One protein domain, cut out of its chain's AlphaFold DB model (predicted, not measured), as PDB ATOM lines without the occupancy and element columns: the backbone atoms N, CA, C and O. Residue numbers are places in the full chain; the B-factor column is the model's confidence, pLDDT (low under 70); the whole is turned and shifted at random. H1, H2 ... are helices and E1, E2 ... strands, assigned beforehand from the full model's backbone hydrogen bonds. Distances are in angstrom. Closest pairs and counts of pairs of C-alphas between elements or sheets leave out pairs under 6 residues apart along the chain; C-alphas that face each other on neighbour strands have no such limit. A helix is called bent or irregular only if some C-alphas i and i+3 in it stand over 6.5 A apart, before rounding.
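This is residues 33 to 110 of the 232 residues of an uncharacterized protein of Spiroplasma chinense (UniProt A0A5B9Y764). Six short helices and a small two-stranded hairpin, E1 and E2, stand round a middle that no named element crosses, like a thick ring. The hairpin, H3 and H6 make one side of the ring, and H1, H2 and H5 make the other, with H4 joined to both through H3 and H5; the link from H2 to H3 and the stretch from H5 to H6 bridge the two sides. The printed part has 78 residues, with six named helices and two named strands in the order H1 H2 H3 E1 E2 H4 H5 H6; the sheet has the order E1 - E2 and is antiparallel, and the class is mostly helix. The whole is compact, with a radius of gyration of the C-alphas of 12.5 A, and rounded, with spans of 30 by 27 by 25 A.

Strand E1 is residues 60 to 63, 10.2 A from first to last C-alpha, and begins at C-alpha 60 at (-30.779, -36.081, -25.489). Strand E2 is residues 66 to 69, 10.3 A long. Before them in the chain stands H3, residues 53 to 59, 10.6 A long; it is irregular, but only just, with C-alphas 54 and 57 6.8 A apart. The longest helix by residues is H1, residues 33 to 43, which measures 15.7 A from C-alpha 33 at (-15.494, -53.588, -27.531). H2, residues 45 to 49, follows it and is 5.8 A long. After E2 come H4, residues 71 to 75 and 6.0 A long, and H5, residues 81 to 89 and 12.4 A long. The last named element is H6, residues 97 to 102, 8.6 A long, ending at C-alpha 102 at (-41.511, -44.463, -16.992).

E1 and E2 form a hairpin, antiparallel neighbours with 147 degrees between their directions. N 61 and O 68 are 3.0 A apart and N 68 and O 61 2.8 A, both within hydrogen-bond range. Residues 67 to 68 of E2 also pair, antiparallel, with residues 91 to 92, a stretch too short to be named. The closest C-alphas of E2 and H6 are those of Val 67 and Phe 97, 7.0 A apart. The closest C-alphas of E2 and H5 are those of Phe 69 and Leu 87, 6.2 A apart. H4 and H5 touch, closest at the C-alphas of Ile 71 and Leu 84, 6.2 A. H3 and H4 only just touch, with 3 pairs of C-alphas within 8 A, the closest those of Phe 59 and Ala 73 at 6.3 A. H1 and H5 touch, closest at the C-alphas of Ile 40 and Ala 83, 6.0 A, at a steep tilt of 50 degrees, opposite ways. H2 is close to H1 but not clearly touching, with the C-alphas of Ile 41 and Phe 48 7.7 A apart. Among the pairs that stay apart are H1 and H6, H2 and H3, and H5 and H6. In H1, H2, H4, H5 and H6 every O i to N i+4 pair is within hydrogen-bond range; in H3 0 of 3 are, while 3 of 4 O i to N i+3 pairs are.

The two C-alphas farthest apart are those of Lys 43 and Asn 64, 31.7 A. The first and last printed C-alphas, of Lys 33 and Ile 110, are 29.2 A apart. The printed part has no cut. No link is long; the link from H5 to H6, of 7 residues, is short, and the others are tight. The mean pLDDT of the printed part is 80.5, and 14 residues are under 70: residues 33 to 39, 42, 94, 102 to 104 and 109 to 110. The mean pLDDT of H1 is 63.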
ATOM      1  N   LYS A  33     -14.638 -54.782 -27.466       46.31
ATOM      2  CA  LYS A  33     -15.494 -53.588 -27.531       46.31
ATOM      3  C   LYS A  33     -16.068 -53.200 -26.165       46.31
ATOM      4  O   LYS A  33     -15.922 -52.060 -25.763       46.31
ATOM      5  N   VAL A  34     -16.649 -54.147 -25.422       48.09
ATOM      6  CA  VAL A  34     -17.302 -53.880 -24.120       48.09
ATOM      7  C   VAL A  34     -16.291 -53.556 -23.010       48.09
ATOM      8  O   VAL A  34     -16.630 -52.857 -22.065       48.09
ATOM      9  N   GLU A  35     -15.061 -54.075 -23.083       54.72
ATOM     10  CA  GLU A  35     -13.968 -53.700 -22.167       54.72
ATOM     11  C   GLU A  35     -13.630 -52.223 -22.268       54.72
ATOM     12  O   GLU A  35     -13.654 -51.531 -21.248       54.72
ATOM     13  N   ASN A  36     -13.468 -51.748 -23.497       67.00
ATOM     14  CA  ASN A  36     -13.191 -50.348 -23.762       67.00
ATOM     15  C   ASN A  36     -14.340 -49.441 -23.285       67.00
ATOM     16  O   ASN A  36     -14.070 -48.378 -22.746       67.00
ATOM     17  N   GLU A  37     -15.611 -49.852 -23.402       68.25
ATOM     18  CA  GLU A  37     -16.747 -49.021 -22.947       68.25
ATOM     19  C   GLU A  37     -16.728 -48.751 -21.432       68.25
ATOM     20  O   GLU A  37     -16.946 -47.617 -21.014       68.25
ATOM     21  N   TYR A  38     -16.456 -49.767 -20.602       64.12
ATOM     22  CA  TYR A  38     -16.364 -49.576 -19.146       64.12
ATOM     23  C   TYR A  38     -15.145 -48.749 -18.758       64.12
ATOM     24  O   TYR A  38     -15.258 -47.874 -17.910       64.12
ATOM     25  N   GLU A  39     -13.998 -48.999 -19.390       68.38
ATOM     26  CA  GLU A  39     -12.788 -48.221 -19.129       68.38
ATOM     27  C   GLU A  39     -12.992 -46.740 -19.478       68.38
ATOM     28  O   GLU A  39     -12.592 -45.865 -18.711       68.38
ATOM     29  N   ILE A  40     -13.663 -46.454 -20.598       71.12
ATOM     30  CA  ILE A  40     -14.057 -45.093 -20.973       71.12
ATOM     31  C   ILE A  40     -14.988 -44.503 -19.907       71.12
ATOM     32  O   ILE A  40     -14.768 -43.369 -19.486       71.12
ATOM     33  N   ILE A  41     -15.987 -45.251 -19.427       71.56
ATOM     34  CA  ILE A  41     -16.905 -44.776 -18.377       71.56
ATOM     35  C   ILE A  41     -16.187 -44.473 -17.068       71.56
ATOM     36  O   ILE A  41     -16.369 -43.380 -16.532       71.56
ATOM     37  N   ASP A  42     -15.334 -45.373 -16.595       66.00
ATOM     38  CA  ASP A  42     -14.577 -45.188 -15.357       66.00
ATOM     39  C   ASP A  42     -13.644 -43.971 -15.457       66.00
ATOM     40  O   ASP A  42     -13.614 -43.135 -14.552       66.00
ATOM     41  N   LYS A  43     -12.945 -43.801 -16.591       72.31
ATOM     42  CA  LYS A  43     -12.108 -42.612 -16.852       72.31
ATOM     43  C   LYS A  43     -12.921 -41.319 -16.967       72.31
ATOM     44  O   LYS A  43     -12.398 -40.240 -16.702       72.31
ATOM     45  N   SER A  44     -14.191 -41.415 -17.352       76.31
ATOM     46  CA  SER A  44     -15.104 -40.279 -17.546       76.31
ATOM     47  C   SER A  44     -16.018 -40.017 -16.355       76.31
ATOM     48  O   SER A  44     -16.865 -39.127 -16.432       76.31
ATOM     49  N   ILE A  45     -15.909 -40.788 -15.270       76.94
ATOM     50  CA  ILE A  45     -16.970 -40.872 -14.264       76.94
ATOM     51  C   ILE A  45     -17.291 -39.523 -13.616       76.94
ATOM     52  O   ILE A  45     -18.451 -39.235 -13.339       76.94
ATOM     53  N   MET A  46     -16.291 -38.655 -13.429       72.62
ATOM     54  CA  MET A  46     -16.488 -37.303 -12.892       72.62
ATOM     55  C   MET A  46     -17.321 -36.420 -13.827       72.62
ATOM     56  O   MET A  46     -18.175 -35.677 -13.359       72.62
ATOM     57  N   LEU A  47     -17.121 -36.531 -15.143       80.44
ATOM     58  CA  LEU A  47     -17.898 -35.794 -16.145       80.44
ATOM     59  C   LEU A  47     -19.290 -36.403 -16.324       80.44
ATOM     60  O   LEU A  47     -20.276 -35.686 -16.425       80.44
ATOM     61  N   PHE A  48     -19.408 -37.731 -16.294       80.56
ATOM     62  CA  PHE A  48     -20.715 -38.383 -16.332       80.56
ATOM     63  C   PHE A  48     -21.568 -38.061 -15.101       80.56
ATOM     64  O   PHE A  48     -22.763 -37.791 -15.225       80.56
ATOM     65  N   SER A  49     -20.955 -38.056 -13.918       80.69
ATOM     66  CA  SER A  49     -21.629 -37.729 -12.659       80.69
ATOM     67  C   SER A  49     -21.871 -36.231 -12.451       80.69
ATOM     68  O   SER A  49     -22.677 -35.883 -11.590       80.69
ATOM     69  N   SER A  50     -21.247 -35.347 -13.243       84.06
ATOM     70  CA  SER A  50     -21.532 -33.905 -13.199       84.06
ATOM     71  C   SER A  50     -22.889 -33.545 -13.815       84.06
ATOM     72  O   SER A  50     -23.408 -32.460 -13.551       84.06
ATOM     73  N   ILE A  51     -23.483 -34.457 -14.594       87.38
ATOM     74  CA  ILE A  51     -24.837 -34.333 -15.133       87.38
ATOM     75  C   ILE A  51     -25.777 -35.218 -14.295       87.38
ATOM     76  O   ILE A  51     -25.749 -36.442 -14.442       87.38
ATOM     77  N   PRO A  52     -26.630 -34.628 -13.435       87.88
ATOM     78  CA  PRO A  52     -27.696 -35.353 -12.748       87.88
ATOM     79  C   PRO A  52     -28.656 -36.035 -13.732       87.88
ATOM     80  O   PRO A  52     -28.833 -35.567 -14.862       87.88
ATOM     81  N   ASN A  53     -29.346 -37.088 -13.291       87.06
ATOM     82  CA  ASN A  53     -30.338 -37.780 -14.116       87.06
ATOM     83  C   ASN A  53     -31.467 -36.829 -14.532       87.06
ATOM     84  O   ASN A  53     -31.909 -36.866 -15.676       87.06
ATOM     85  N   SER A  54     -31.878 -35.909 -13.658       89.62
ATOM     86  CA  SER A  54     -32.891 -34.896 -14.003       89.62
ATOM     87  C   SER A  54     -32.464 -33.949 -15.125       89.62
ATOM     88  O   SER A  54     -33.307 -33.346 -15.791       89.62
ATOM     89  N   ARG A  55     -31.154 -33.815 -15.368       91.25
ATOM     90  CA  ARG A  55     -30.591 -32.891 -16.362       91.25
ATOM     91  C   ARG A  55     -30.104 -33.577 -17.629       91.25
ATOM     92  O   ARG A  55     -29.935 -32.889 -18.634       91.25
ATOM     93  N   ILE A  56     -29.923 -34.900 -17.637       91.88
ATOM     94  CA  ILE A  56     -29.445 -35.597 -18.840       91.88
ATOM     95  C   ILE A  56     -30.414 -35.440 -20.020       91.88
ATOM     96  O   ILE A  56     -29.977 -35.446 -21.165       91.88
ATOM     97  N   ARG A  57     -31.710 -35.199 -19.762       92.81
ATOM     98  CA  ARG A  57     -32.720 -34.942 -20.803       92.81
ATOM     99  C   ARG A  57     -32.336 -33.797 -21.745       92.81
ATOM    100  O   ARG A  57     -32.605 -33.900 -22.935       92.81
ATOM    101  N   TYR A  58     -31.667 -32.752 -21.248       93.94
ATOM    102  CA  TYR A  58     -31.207 -31.622 -22.073       93.94
ATOM    103  C   TYR A  58     -30.120 -32.007 -23.086       93.94
ATOM    104  O   TYR A  58     -29.899 -31.294 -24.061       93.94
ATOM    105  N   PHE A  59     -29.458 -33.143 -22.870       94.69
ATOM    106  CA  PHE A  59     -28.394 -33.671 -23.723       94.69
ATOM    107  C   PHE A  59     -28.863 -34.849 -24.571       94.69
ATOM    108  O   PHE A  59     -28.040 -35.579 -25.123       94.69
ATOM    109  N   LEU A  60     -30.175 -35.042 -24.678       93.94
ATOM    110  CA  LEU A  60     -30.779 -36.081 -25.489       93.94
ATOM    111  C   LEU A  60     -31.734 -35.468 -26.506       93.94
ATOM    112  O   LEU A  60     -32.323 -34.412 -26.282       93.94
ATOM    113  N   TYR A  61     -31.933 -36.172 -27.610       96.00
ATOM    114  CA  TYR A  61     -32.999 -35.880 -28.559       96.00
ATOM    115  C   TYR A  61     -33.642 -37.183 -29.026       96.00
ATOM    116  O   TYR A  61     -33.015 -38.243 -29.016       96.00
ATOM    117  N   GLU A  62     -34.909 -37.107 -29.418       93.31
ATOM    118  CA  GLU A  62     -35.668 -38.248 -29.915       93.31
ATOM    119  C   GLU A  62     -35.944 -38.081 -31.410       93.31
ATOM    120  O   GLU A  62     -36.400 -37.025 -31.848       93.31
ATOM    121  N   MET A  63     -35.682 -39.129 -32.190       92.25
ATOM    122  CA  MET A  63     -36.054 -39.223 -33.602       92.25
ATOM    123  C   MET A  63     -36.467 -40.659 -33.922       92.25
ATOM    124  O   MET A  63     -35.772 -41.601 -33.546       92.25
ATOM    125  N   ASN A  64     -37.572 -40.843 -34.651       89.44
ATOM    126  CA  ASN A  64     -38.016 -42.153 -35.152       89.44
ATOM    127  C   ASN A  64     -38.059 -43.255 -34.066       89.44
ATOM    128  O   ASN A  64     -37.487 -44.333 -34.244       89.44
ATOM    129  N   ASN A  65     -38.706 -42.987 -32.921       78.31
ATOM    130  CA  ASN A  65     -38.784 -43.901 -31.766       78.31
ATOM    131  C   ASN A  65     -37.414 -44.362 -31.235       78.31
ATOM    132  O   ASN A  65     -37.260 -45.495 -30.765       78.31
ATOM    133  N   THR A  66     -36.397 -43.514 -31.357       77.88
ATOM    134  CA  THR A  66     -35.059 -43.758 -30.827       77.88
ATOM    135  C   THR A  66     -34.558 -42.499 -30.136       77.88
ATOM    136  O   THR A  66     -34.647 -41.405 -30.693       77.88
ATOM    137  N   VAL A  67     -34.012 -42.655 -28.928       81.88
ATOM    138  CA  VAL A  67     -33.368 -41.562 -28.187       81.88
ATOM    139  C   VAL A  67     -31.854 -41.615 -28.390       81.88
ATOM    140  O   VAL A  67     -31.231 -42.671 -28.226       81.88
ATOM    141  N   PHE A  68     -31.272 -40.466 -28.719       90.31
ATOM    142  CA  PHE A  68     -29.858 -40.263 -29.030       90.31
ATOM    143  C   PHE A  68     -29.226 -39.235 -28.089       90.31
ATOM    144  O   PHE A  68     -29.918 -38.361 -27.566       90.31
ATOM    145  N   PHE A  69     -27.903 -39.296 -27.933       93.31
ATOM    146  CA  PHE A  69     -27.124 -38.255 -27.263       93.31
ATOM    147  C   PHE A  69     -26.823 -37.083 -28.201       93.31
ATOM    148  O   PHE A  69     -26.399 -37.269 -29.341       93.31
ATOM    149  N   ASN A  70     -26.991 -35.857 -27.704       94.06
ATOM    150  CA  ASN A  70     -26.558 -34.640 -28.381       94.06
ATOM    151  C   ASN A  70     -25.052 -34.433 -28.156       94.06
ATOM    152  O   ASN A  70     -24.630 -33.752 -27.219       94.06
ATOM    153  N   ILE A  71     -24.244 -35.041 -29.026       93.56
ATOM    154  CA  ILE A  71     -22.777 -35.053 -28.916       93.56
ATOM    155  C   ILE A  71     -22.191 -33.642 -28.906       93.56
ATOM    156  O   ILE A  71     -21.342 -33.352 -28.072       93.56
ATOM    157  N   LYS A  72     -22.705 -32.731 -29.740       90.69
ATOM    158  CA  LYS A  72     -22.226 -31.341 -29.796       90.69
ATOM    159  C   LYS A  72     -22.463 -30.589 -28.481       90.69
ATOM    160  O   LYS A  72     -21.608 -29.832 -28.034       90.69
ATOM    161  N   ALA A  73     -23.614 -30.801 -27.839       91.00
ATOM    162  CA  ALA A  73     -23.897 -30.193 -26.539       91.00
ATOM    163  C   ALA A  73     -22.999 -30.758 -25.423       91.00
ATOM    164  O   ALA A  73     -22.593 -30.015 -24.533       91.00
ATOM    165  N   LEU A  74     -22.673 -32.051 -25.481       89.12
ATOM    166  CA  LEU A  74     -21.786 -32.716 -24.521       89.12
ATOM    167  C   LEU A  74     -20.312 -32.341 -24.732       89.12
ATOM    168  O   LEU A  74     -19.579 -32.171 -23.760       89.12
ATOM    169  N   GLU A  75     -19.877 -32.152 -25.976       89.50
ATOM    170  CA  GLU A  75     -18.535 -31.662 -26.308       89.50
ATOM    171  C   GLU A  75     -18.280 -30.283 -25.686       89.50
ATOM    172  O   GLU A  75     -17.258 -30.078 -25.033       89.50
ATOM    173  N   ASN A  76     -19.264 -29.379 -25.761       88.69
ATOM    174  CA  ASN A  76     -19.195 -28.054 -25.133       88.69
ATOM    175  C   ASN A  76     -19.070 -28.096 -23.595       88.69
ATOM    176  O   ASN A  76     -18.660 -27.105 -22.995       88.69
ATOM    177  N   LEU A  77     -19.409 -29.219 -22.949       83.75
ATOM    178  CA  LEU A  77     -19.214 -29.430 -21.509       83.75
ATOM    179  C   LEU A  77     -17.826 -29.991 -21.151       83.75
ATOM    180  O   LEU A  77     -17.546 -30.204 -19.972       83.75
ATOM    181  N   GLY A  78     -16.963 -30.242 -22.138       84.56
ATOM    182  CA  GLY A  78     -15.612 -30.756 -21.914       84.56
ATOM    183  C   GLY A  78     -15.526 -32.280 -21.813       84.56
ATOM    184  O   GLY A  78     -14.567 -32.806 -21.248       84.56
ATOM    185  N   PHE A  79     -16.505 -33.012 -22.355       85.44
ATOM    186  CA  PHE A  79     -16.367 -34.458 -22.534       85.44
ATOM    187  C   PHE A  79     -15.200 -34.765 -23.475       85.44
ATOM    188  O   PHE A  79     -15.092 -34.202 -24.560       85.44
ATOM    189  N   HIS A  80     -14.319 -35.677 -23.066       83.69
ATOM    190  CA  HIS A  80     -13.202 -36.084 -23.911       83.69
ATOM    191  C   HIS A  80     -13.671 -36.979 -25.062       83.69
ATOM    192  O   HIS A  80     -14.708 -37.643 -24.993       83.69
ATOM    193  N   LYS A  81     -12.858 -37.028 -26.121       88.00
ATOM    194  CA  LYS A  81     -13.197 -37.663 -27.398       88.00
ATOM    195  C   LYS A  81     -13.656 -39.119 -27.269       88.00
ATOM    196  O   LYS A  81     -14.617 -39.501 -27.924       88.00
ATOM    197  N   ASP A  82     -13.028 -39.918 -26.408       86.31
ATOM    198  CA  ASP A  82     -13.409 -41.330 -26.248       86.31
ATOM    199  C   ASP A  82     -14.811 -41.494 -25.644       86.31
ATOM    200  O   ASP A  82     -15.580 -42.347 -26.090       86.31
ATOM    201  N   ALA A  83     -15.179 -40.640 -24.684       87.19
ATOM    202  CA  ALA A  83     -16.521 -40.610 -24.112       87.19
ATOM    203  C   ALA A  83     -17.561 -40.159 -25.144       87.19
ATOM    204  O   ALA A  83     -18.616 -40.778 -25.262       87.19
ATOM    205  N   LEU A  84     -17.250 -39.126 -25.931       91.56
ATOM    206  CA  LEU A  84     -18.124 -38.658 -27.008       91.56
ATOM    207  C   LEU A  84     -18.346 -39.746 -28.067       91.56
ATOM    208  O   LEU A  84     -19.491 -40.036 -28.404       91.56
ATOM    209  N   ASN A  85     -17.280 -40.420 -28.507       89.12
ATOM    210  CA  ASN A  85     -17.357 -41.537 -29.453       89.12
ATOM    211  C   ASN A  85     -18.202 -42.697 -28.905       89.12
ATOM    212  O   ASN A  85     -18.952 -43.337 -29.647       89.12
ATOM    213  N   LEU A  86     -18.081 -42.993 -27.606       86.25
ATOM    214  CA  LEU A  86     -18.914 -43.996 -26.949       86.25
ATOM    215  C   LEU A  86     -20.394 -43.600 -27.001       86.25
ATOM    216  O   LEU A  86     -21.228 -44.414 -27.396       86.25
ATOM    217  N   LEU A  87     -20.722 -42.366 -26.614       89.44
ATOM    218  CA  LEU A  87     -22.099 -41.869 -26.582       89.44
ATOM    219  C   LEU A  87     -22.710 -41.769 -27.981       89.44
ATOM    220  O   LEU A  87     -23.885 -42.076 -28.142       89.44
ATOM    221  N   GLU A  88     -21.922 -41.427 -28.997       89.38
ATOM    222  CA  GLU A  88     -22.371 -41.390 -30.392       89.38
ATOM    223  C   GLU A  88     -22.827 -42.776 -30.873       89.38
ATOM    224  O   GLU A  88     -23.847 -42.929 -31.549       89.38
ATOM    225  N   GLN A  89     -22.115 -43.827 -30.456       81.12
ATOM    226  CA  GLN A  89     -22.468 -45.209 -30.782       81.12
ATOM    227  C   GLN A  89     -23.638 -45.751 -29.947       81.12
ATOM    228  O   GLN A  89     -24.210 -46.790 -30.300       81.12
ATOM    229  N   LYS A  90     -23.999 -45.088 -28.841       81.25
ATOM    230  CA  LYS A  90     -25.045 -45.525 -27.910       81.25
ATOM    231  C   LYS A  90     -26.341 -44.771 -28.182       81.25
ATOM    232  O   LYS A  90     -26.423 -43.557 -28.102       81.25
ATOM    233  N   HIS A  91     -27.392 -45.522 -28.460       78.62
ATOM    234  CA  HIS A  91     -28.731 -44.977 -28.641       78.62
ATOM    235  C   HIS A  91     -29.761 -45.980 -28.134       78.62
ATOM    236  O   HIS A  91     -29.574 -47.202 -28.217       78.62
ATOM    237  N   PHE A  92     -30.857 -45.462 -27.597       73.81
ATOM    238  CA  PHE A  92     -31.936 -46.267 -27.047       73.81
ATOM    239  C   PHE A  92     -32.917 -46.604 -28.176       73.81
ATOM    240  O   PHE A  92     -33.896 -45.896 -28.401       73.81
ATOM    241  N   LYS A  93     -32.613 -47.660 -28.946       73.12
ATOM    242  CA  LYS A  93     -33.484 -48.137 -30.039       73.12
ATOM    243  C   LYS A  93     -34.866 -48.503 -29.507       73.12
ATOM    244  O   LYS A  93     -34.963 -49.109 -28.440       73.12
ATOM    245  N   ASN A  94     -35.912 -48.221 -30.283       68.19
ATOM    246  CA  ASN A  94     -37.307 -48.524 -29.924       68.19
ATOM    247  C   ASN A  94     -37.694 -47.968 -28.542       68.19
ATOM    248  O   ASN A  94     -38.425 -48.609 -27.787       68.19
ATOM    249  N   THR A  95     -37.134 -46.815 -28.185       74.19
ATOM    250  CA  THR A  95     -37.309 -46.162 -26.891       74.19
ATOM    251  C   THR A  95     -37.598 -44.687 -27.140       74.19
ATOM    252  O   THR A  95     -36.932 -44.057 -27.957       74.19
ATOM    253  N   THR A  96     -38.581 -44.151 -26.423       83.00
ATOM    254  CA  THR A  96     -38.963 -42.730 -26.422       83.00
ATOM    255  C   THR A  96     -38.628 -42.081 -25.078       83.00
ATOM    256  O   THR A  96     -38.366 -42.786 -24.096       83.00
ATOM    257  N   PHE A  97     -38.696 -40.754 -24.981       87.06
ATOM    258  CA  PHE A  97     -38.584 -40.029 -23.716       87.06
ATOM    259  C   PHE A  97     -39.618 -40.492 -22.696       87.06
ATOM    260  O   PHE A  97     -39.255 -40.726 -21.548       87.06
ATOM    261  N   ASP A  98     -40.861 -40.724 -23.114       78.19
ATOM    262  CA  ASP A  98     -41.901 -41.268 -22.234       78.19
ATOM    263  C   ASP A  98     -41.532 -42.657 -21.703       78.19
ATOM    264  O   ASP A  98     -41.847 -43.004 -20.563       78.19
ATOM    265  N   THR A  99     -40.857 -43.468 -22.521       76.12
ATOM    266  CA  THR A  99     -40.375 -44.789 -22.103       76.12
ATOM    267  C   THR A  99     -39.264 -44.653 -21.063       76.12
ATOM    268  O   THR A  99     -39.321 -45.321 -20.032       76.12
ATOM    269  N   LEU A 100     -38.292 -43.763 -21.299       78.25
ATOM    270  CA  LEU A 100     -37.205 -43.466 -20.358       78.25
ATOM    271  C   LEU A 100     -37.722 -42.884 -19.029       78.25
ATOM    272  O   LEU A 100     -37.272 -43.287 -17.957       78.25
ATOM    273  N   GLU A 101     -38.714 -41.995 -19.082       79.44
ATOM    274  CA  GLU A 101     -39.357 -41.396 -17.907       79.44
ATOM    275  C   GLU A 101     -40.060 -42.456 -17.047       79.44
ATOM    276  O   GLU A 101     -39.888 -42.498 -15.827       79.44
ATOM    277  N   LYS A 102     -40.804 -43.371 -17.684       68.06
ATOM    278  CA  LYS A 102     -41.511 -44.463 -16.992       68.06
ATOM    279  C   LYS A 102     -40.568 -45.424 -16.276       68.06
ATOM    280  O   LYS A 102     -40.936 -45.933 -15.222       68.06
ATOM    281  N   VAL A 103     -39.375 -45.667 -16.824       63.88
ATOM    282  CA  VAL A 103     -38.355 -46.519 -16.181       63.88
ATOM    283  C   VAL A 103     -37.465 -45.753 -15.197       63.88
ATOM    284  O   VAL A 103     -36.521 -46.324 -14.660       63.88
ATOM    285  N   GLY A 104     -37.753 -44.470 -14.950       69.88
ATOM    286  CA  GLY A 104     -37.041 -43.656 -13.967       69.88
ATOM    287  C   GLY A 104     -35.654 -43.189 -14.410       69.88
ATOM    288  O   GLY A 104     -34.870 -42.768 -13.567       69.88
ATOM    289  N   PHE A 105     -35.338 -43.225 -15.709       79.31
ATOM    290  CA  PHE A 105     -34.028 -42.819 -16.236       79.31
ATOM    291  C   PHE A 105     -33.671 -41.358 -15.902       79.31
ATOM    292  O   PHE A 105     -32.502 -41.044 -15.691       79.31
ATOM    293  N   PHE A 106     -34.673 -40.476 -15.821       85.62
ATOM    294  CA  PHE A 106     -34.510 -39.049 -15.510       85.62
ATOM    295  C   PHE A 106     -34.673 -38.706 -14.023       85.62
ATOM    296  O   PHE A 106     -34.599 -37.540 -13.646       85.62
ATOM    297  N   ARG A 107     -34.907 -39.696 -13.160       80.44
ATOM    298  CA  ARG A 107     -35.146 -39.460 -11.733       80.44
ATOM    299  C   ARG A 107     -33.828 -39.466 -10.969       80.44
ATOM    300  O   ARG A 107     -33.015 -40.376 -11.134       80.44
ATOM    301  N   ASP A 108     -33.607 -38.449 -10.141       72.06
ATOM    302  CA  ASP A 108     -32.446 -38.389  -9.237       72.06
ATOM    303  C   ASP A 108     -32.674 -39.234  -7.967       72.06
ATOM    304  O   ASP A 108     -31.735 -39.670  -7.291       72.06
ATOM    305  N   ASP A 109     -33.939 -39.510  -7.664       64.38
ATOM    306  CA  ASP A 109     -34.432 -40.372  -6.609       64.38
ATOM    307  C   ASP A 109     -34.680 -41.790  -7.144       64.38
ATOM    308  O   ASP A 109     -35.623 -42.077  -7.876       64.38
ATOM    309  N   ILE A 110     -33.816 -42.729  -6.758       51.19
ATOM    310  CA  ILE A 110     -34.059 -44.145  -7.043       51.19
ATOM    311  C   ILE A 110     -35.231 -44.614  -6.183       51.19
ATOM    312  O   ILE A 110     -35.082 -44.797  -4.969       51.19
TER     313      ILE A 110